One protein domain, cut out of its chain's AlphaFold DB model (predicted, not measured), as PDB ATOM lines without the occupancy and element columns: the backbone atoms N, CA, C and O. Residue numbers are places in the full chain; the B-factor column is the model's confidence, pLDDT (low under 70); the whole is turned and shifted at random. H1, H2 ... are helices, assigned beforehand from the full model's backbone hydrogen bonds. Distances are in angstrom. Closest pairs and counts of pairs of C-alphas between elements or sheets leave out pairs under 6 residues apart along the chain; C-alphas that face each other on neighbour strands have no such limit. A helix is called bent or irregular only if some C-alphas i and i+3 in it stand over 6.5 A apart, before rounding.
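This is residues 67 to 109 of the 109 residues of the protein "Complex I-SGDH" of Fasciola hepatica (UniProt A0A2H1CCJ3). One long helix, H2, sticks out as a shaft from a small head made of the short helix H1 and the looped residues 67 to 74. The first residues curl round beside H1, and a tight link leads from H1 to the start of H2; the two helices form no hairpin. The printed part has 43 residues with two named helices, H1 then H2, and no named strand; its class is all helix. The whole is extended, with a radius of gyration of the C-alphas of 15.8 A and spans of 50 by 15 by 11 A.

H2, residues 88 to 107, is the longest helix with 20 residues and measures 29.1 A from C-alpha 88 at (-50.286, -14.137, -15.126) to C-alpha 107 at (-28.624, -7.984, 3.232). H1, residues 75 to 83, measures 12.3 A from its first C-alpha, of Pro 75, at (-63.629, -13.884, -27.635).

H2 and H1 are apart, with no C-alpha of the one within 8 A of the other. Four residues, 84 to 87, form the tight link between them. Residues 90 to 109, of which 90 to 107 belong to H2, stand free. In H1 and H2 every O i to N i+4 pair is within hydrogen-bond range, and neither helix is bent or irregular.

The outline is a rod. The two C-alphas farthest apart are those of Pro 75 and Val 109, 50.0 A apart, while the C-alphas of Arg 67 and Val 109, first and last of the printed part, are 41.6 A apart. Val 109 is the chain's last residue. The printed part has no cut and no long link. The mean pLDDT of the printed part is 94.5, and residue 109 is the one printed residue under 70.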
ATOM      1  N   ARG A  67     -57.436 -22.579 -17.898       91.56
ATOM      2  CA  ARG A  67     -56.279 -21.851 -18.423       91.56
ATOM      3  C   ARG A  67     -56.489 -20.349 -18.275       91.56
ATOM      4  O   ARG A  67     -57.604 -19.846 -18.366       91.56
ATOM      5  N   TYR A  68     -55.401 -19.594 -18.152       93.19
ATOM      6  CA  TYR A  68     -55.473 -18.154 -17.869       93.19
ATOM      7  C   TYR A  68     -56.317 -17.318 -18.859       93.19
ATOM      8  O   TYR A  68     -56.885 -16.304 -18.465       93.19
ATOM      9  N   TRP A  69     -56.441 -17.719 -20.130       94.00
ATOM     10  CA  TRP A  69     -57.294 -17.013 -21.099       94.00
ATOM     11  C   TRP A  69     -58.784 -17.373 -20.992       94.00
ATOM     12  O   TRP A  69     -59.627 -16.625 -21.489       94.00
ATOM     13  N   GLU A  70     -59.131 -18.509 -20.381       93.12
ATOM     14  CA  GLU A  70     -60.516 -18.993 -20.255       93.12
ATOM     15  C   GLU A  70     -61.328 -18.135 -19.286       93.12
ATOM     16  O   GLU A  70     -62.528 -17.962 -19.490       93.12
ATOM     17  N   TYR A  71     -60.652 -17.469 -18.346       93.31
ATOM     18  CA  TYR A  71     -61.243 -16.468 -17.457       93.31
ATOM     19  C   TYR A  71     -61.771 -15.216 -18.188       93.31
ATOM     20  O   TYR A  71     -62.498 -14.416 -17.599       93.31
ATOM     21  N   HIS A  72     -61.441 -15.003 -19.471       93.75
ATOM     22  CA  HIS A  72     -61.948 -13.860 -20.234       93.75
ATOM     23  C   HIS A  72     -63.267 -14.167 -20.955       93.75
ATOM     24  O   HIS A  72     -63.370 -15.133 -21.719       93.75
ATOM     25  N   ARG A  73     -64.249 -13.268 -20.778       93.19
ATOM     26  CA  ARG A  73     -65.594 -13.356 -21.374       93.19
ATOM     27  C   ARG A  73     -65.614 -13.139 -22.888       93.19
ATOM     28  O   ARG A  73     -66.273 -13.875 -23.615       93.19
ATOM     29  N   HIS A  74     -64.942 -12.087 -23.362       95.06
ATOM     30  CA  HIS A  74     -65.022 -11.676 -24.764       95.06
ATOM     31  C   HIS A  74     -64.042 -12.486 -25.631       95.06
ATOM     32  O   HIS A  74     -62.859 -12.559 -25.284       95.06
ATOM     33  N   PRO A  75     -64.470 -13.035 -26.785       93.81
ATOM     34  CA  PRO A  75     -63.629 -13.884 -27.635       93.81
ATOM     35  C   PRO A  75     -62.364 -13.176 -28.140       93.81
ATOM     36  O   PRO A  75     -61.297 -13.784 -28.162       93.81
ATOM     37  N   ILE A  76     -62.439 -11.878 -28.468       94.19
ATOM     38  CA  ILE A  76     -61.250 -11.095 -28.869       94.19
ATOM     39  C   ILE A  76     -60.244 -10.995 -27.713       94.19
ATOM     40  O   ILE A  76     -59.058 -11.239 -27.911       94.19
ATOM     41  N   THR A  77     -60.701 -10.700 -26.492       94.62
ATOM     42  CA  THR A  77     -59.820 -10.621 -25.317       94.62
ATOM     43  C   THR A  77     -59.210 -11.981 -24.997       94.62
ATOM     44  O   THR A  77     -58.017 -12.064 -24.733       94.62
ATOM     45  N   ARG A  78     -59.996 -13.057 -25.100       94.50
ATOM     46  CA  ARG A  78     -59.522 -14.438 -24.944       94.50
ATOM     47  C   ARG A  78     -58.456 -14.796 -25.984       94.50
ATOM     48  O   ARG A  78     -57.444 -15.400 -25.639       94.50
ATOM     49  N   PHE A  79     -58.647 -14.395 -27.243       94.31
ATOM     50  CA  PHE A  79     -57.671 -14.603 -28.312       94.31
ATOM     51  C   PHE A  79     -56.362 -13.848 -28.050       94.31
ATOM     52  O   PHE A  79     -55.287 -14.432 -28.182       94.31
ATOM     53  N   ILE A  80     -56.452 -12.579 -27.639       94.75
ATOM     54  CA  ILE A  80     -55.291 -11.748 -27.292       94.75
ATOM     55  C   ILE A  80     -54.550 -12.338 -26.093       94.75
ATOM     56  O   ILE A  80     -53.333 -12.495 -26.152       94.75
ATOM     57  N   ALA A  81     -55.271 -12.720 -25.038       94.81
ATOM     58  CA  ALA A  81     -54.674 -13.337 -23.863       94.81
ATOM     59  C   ALA A  81     -53.908 -14.608 -24.238       94.81
ATOM     60  O   ALA A  81     -52.762 -14.757 -23.847       94.81
ATOM     61  N   LYS A  82     -54.492 -15.473 -25.074       94.12
ATOM     62  CA  LYS A  82     -53.866 -16.734 -25.486       94.12
ATOM     63  C   LYS A  82     -52.580 -16.567 -26.312       94.12
ATOM     64  O   LYS A  82     -51.702 -17.419 -26.205       94.12
ATOM     65  N   HIS A  83     -52.488 -15.546 -27.171       95.25
ATOM     66  CA  HIS A  83     -51.395 -15.438 -28.155       95.25
ATOM     67  C   HIS A  83     -50.394 -14.311 -27.885       95.25
ATOM     68  O   HIS A  83     -49.255 -14.408 -28.330       95.25
ATOM     69  N   ILE A  84     -50.811 -13.233 -27.217       95.38
ATOM     70  CA  ILE A  84     -50.006 -12.012 -27.074       95.38
ATOM     71  C   ILE A  84     -49.522 -11.840 -25.635       95.38
ATOM     72  O   ILE A  84     -48.365 -11.481 -25.417       95.38
ATOM     73  N   PHE A  85     -50.386 -12.075 -24.647       93.31
ATOM     74  CA  PHE A  85     -50.031 -11.845 -23.249       93.31
ATOM     75  C   PHE A  85     -49.331 -13.038 -22.604       93.31
ATOM     76  O   PHE A  85     -49.496 -14.191 -22.995       93.31
ATOM     77  N   GLN A  86     -48.518 -12.733 -21.593       92.50
ATOM     78  CA  GLN A  86     -47.874 -13.752 -20.780       92.50
ATOM     79  C   GLN A  86     -48.842 -14.310 -19.740       92.50
ATOM     80  O   GLN A  86     -49.759 -13.629 -19.282       92.50
ATOM     81  N   HIS A  87     -48.589 -15.554 -19.338       94.06
ATOM     82  CA  HIS A  87     -49.329 -16.202 -18.268       94.06
ATOM     83  C   HIS A  87     -49.209 -15.384 -16.965       94.06
ATOM     84  O   HIS A  87     -48.084 -15.144 -16.519       94.06
ATOM     85  N   PRO A  88     -50.319 -14.992 -16.313       94.31
ATOM     86  CA  PRO A  88     -50.286 -14.137 -15.126       94.31
ATOM     87  C   PRO A  88     -49.502 -14.766 -13.966       94.31
ATOM     88  O   PRO A  88     -48.681 -14.092 -13.358       94.31
ATOM     89  N   GLN A  89     -49.669 -16.071 -13.719       94.19
ATOM     90  CA  GLN A  89     -48.886 -16.795 -12.706       94.19
ATOM     91  C   GLN A  89     -47.375 -16.724 -12.959       94.19
ATOM     92  O   GLN A  89     -46.620 -16.443 -12.038       94.19
ATOM     93  N   LYS A  90     -46.930 -16.878 -14.214       95.25
ATOM     94  CA  LYS A  90     -45.510 -16.751 -14.563       95.25
ATOM     95  C   LYS A  90     -44.991 -15.353 -14.236       95.25
ATOM     96  O   LYS A  90     -43.908 -15.219 -13.685       95.25
ATOM     97  N   VAL A  91     -45.752 -14.313 -14.585       96.75
ATOM     98  CA  VAL A  91     -45.369 -12.924 -14.288       96.75
ATOM     99  C   VAL A  91     -45.275 -12.705 -12.777       96.75
ATOM    100  O   VAL A  91     -44.323 -12.087 -12.314       96.75
ATOM    101  N   TYR A  92     -46.225 -13.249 -12.015       97.19
ATOM    102  CA  TYR A  92     -46.240 -13.160 -10.559       97.19
ATOM    103  C   TYR A  92     -45.042 -13.874  -9.915       97.19
ATOM    104  O   TYR A  92     -44.332 -13.273  -9.114       97.19
ATOM    105  N   GLU A  93     -44.764 -15.118 -10.308       97.81
ATOM    106  CA  GLU A  93     -43.647 -15.910  -9.777       97.81
ATOM    107  C   GLU A  93     -42.288 -15.293 -10.123       97.81
ATOM    108  O   GLU A  93     -41.419 -15.182  -9.261       97.81
ATOM    109  N   VAL A  94     -42.118 -14.814 -11.361       98.00
ATOM    110  CA  VAL A  94     -40.902 -14.095 -11.766       98.00
ATOM    111  C   VAL A  94     -40.732 -12.816 -10.946       98.00
ATOM    112  O   VAL A  94     -39.621 -12.518 -10.515       98.00
ATOM    113  N   ALA A  95     -41.812 -12.073 -10.693       98.06
ATOM    114  CA  ALA A  95     -41.749 -10.867  -9.875       98.06
ATOM    115  C   ALA A  95     -41.361 -11.175  -8.419       98.06
ATOM    116  O   ALA A  95     -40.536 -10.460  -7.856       98.06
ATOM    117  N   LEU A  96     -41.904 -12.242  -7.823       98.06
ATOM    118  CA  LEU A  96     -41.511 -12.679  -6.480       98.06
ATOM    119  C   LEU A  96     -40.034 -13.081  -6.420       98.06
ATOM    120  O   LEU A  96     -39.341 -12.659  -5.499       98.06
ATOM    121  N   GLY A  97     -39.539 -13.818  -7.419       98.06
ATOM    122  CA  GLY A  97     -38.118 -14.164  -7.516       98.06
ATOM    123  C   GLY A  97     -37.228 -12.921  -7.575       98.06
ATOM    124  O   GLY A  97     -36.305 -12.775  -6.785       98.06
ATOM    125  N   GLN A  98     -37.586 -11.948  -8.417       98.00
ATOM    126  CA  GLN A  98     -36.857 -10.680  -8.513       98.00
ATOM    127  C   GLN A  98     -36.858  -9.870  -7.211       98.00
ATOM    128  O   GLN A  98     -35.940  -9.084  -6.982       98.00
ATOM    129  N   ILE A  99     -37.910  -9.980  -6.397       97.94
ATOM    130  CA  ILE A  99     -37.974  -9.321  -5.089       97.94
ATOM    131  C   ILE A  99     -37.041 -10.029  -4.106       97.94
ATOM    132  O   ILE A  99     -36.276  -9.344  -3.431       97.94
ATOM    133  N   ALA A 100     -37.067 -11.361  -4.069       97.81
ATOM    134  CA  ALA A 100     -36.204 -12.157  -3.202       97.81
ATOM    135  C   ALA A 100     -34.718 -11.907  -3.503       97.81
ATOM    136  O   ALA A 100     -33.965 -11.572  -2.592       97.81
ATOM    137  N   ASP A 101     -34.328 -11.931  -4.781       97.69
ATOM    138  CA  ASP A 101     -32.950 -11.652  -5.200       97.69
ATOM    139  C   ASP A 101     -32.501 -10.265  -4.721       97.69
ATOM    140  O   ASP A 101     -31.408 -10.090  -4.189       97.69
ATOM    141  N   LYS A 102     -33.364  -9.251  -4.863       97.50
ATOM    142  CA  LYS A 102     -33.061  -7.885  -4.413       97.50
ATOM    143  C   LYS A 102     -32.916  -7.790  -2.898       97.50
ATOM    144  O   LYS A 102     -32.098  -7.000  -2.442       97.50
ATOM    145  N   GLN A 103     -33.710  -8.537  -2.134       97.19
ATOM    146  CA  GLN A 103     -33.603  -8.566  -0.674       97.19
ATOM    147  C   GLN A 103     -32.273  -9.178  -0.237       97.19
ATOM    148  O   GLN A 103     -31.579  -8.567   0.566       97.19
ATOM    149  N   GLU A 104     -31.863 -10.296  -0.839       96.12
ATOM    150  CA  GLU A 104     -30.563 -10.914  -0.559       96.12
ATOM    151  C   GLU A 104     -29.405  -9.959  -0.882       96.12
ATOM    152  O   GLU A 104     -28.496  -9.780  -0.076       96.12
ATOM    153  N   GLN A 105     -29.461  -9.262  -2.023       94.88
ATOM    154  CA  GLN A 105     -28.442  -8.261  -2.361       94.88
ATOM    155  C   GLN A 105     -28.375  -7.104  -1.351       94.88
ATOM    156  O   GLN A 105     -27.299  -6.552  -1.146       94.88
ATOM    157  N   LEU A 106     -29.499  -6.717  -0.737       95.06
ATOM    158  CA  LEU A 106     -29.533  -5.664   0.284       95.06
ATOM    159  C   LEU A 106     -28.982  -6.136   1.634       95.06
ATOM    160  O   LEU A 106     -28.420  -5.322   2.355       95.06
ATOM    161  N   GLU A 107     -29.142  -7.413   1.980       93.56
ATOM    162  CA  GLU A 107     -28.624  -7.984   3.232       93.56
ATOM    163  C   GLU A 107     -27.101  -8.198   3.211       93.56
ATOM    164  O   GLU A 107     -26.469  -8.245   4.265       93.56
ATOM    165  N   LEU A 108     -26.507  -8.323   2.021       87.06
ATOM    166  CA  LEU A 108     -25.067  -8.537   1.828       87.06
ATOM    167  C   LEU A 108     -24.230  -7.241   1.786       87.06
ATOM    168  O   LEU A 108     -23.004  -7.326   1.670       87.06
ATOM    169  N   VAL A 109     -24.866  -6.066   1.854       69.00
ATOM    170  CA  VAL A 109     -24.236  -4.727   1.839       69.00
ATOM    171  C   VAL A 109     -24.229  -4.125   3.238       69.00
ATOM    172  O   VAL A 109     -23.151  -3.633   3.643       69.00
TER     173      VAL A 109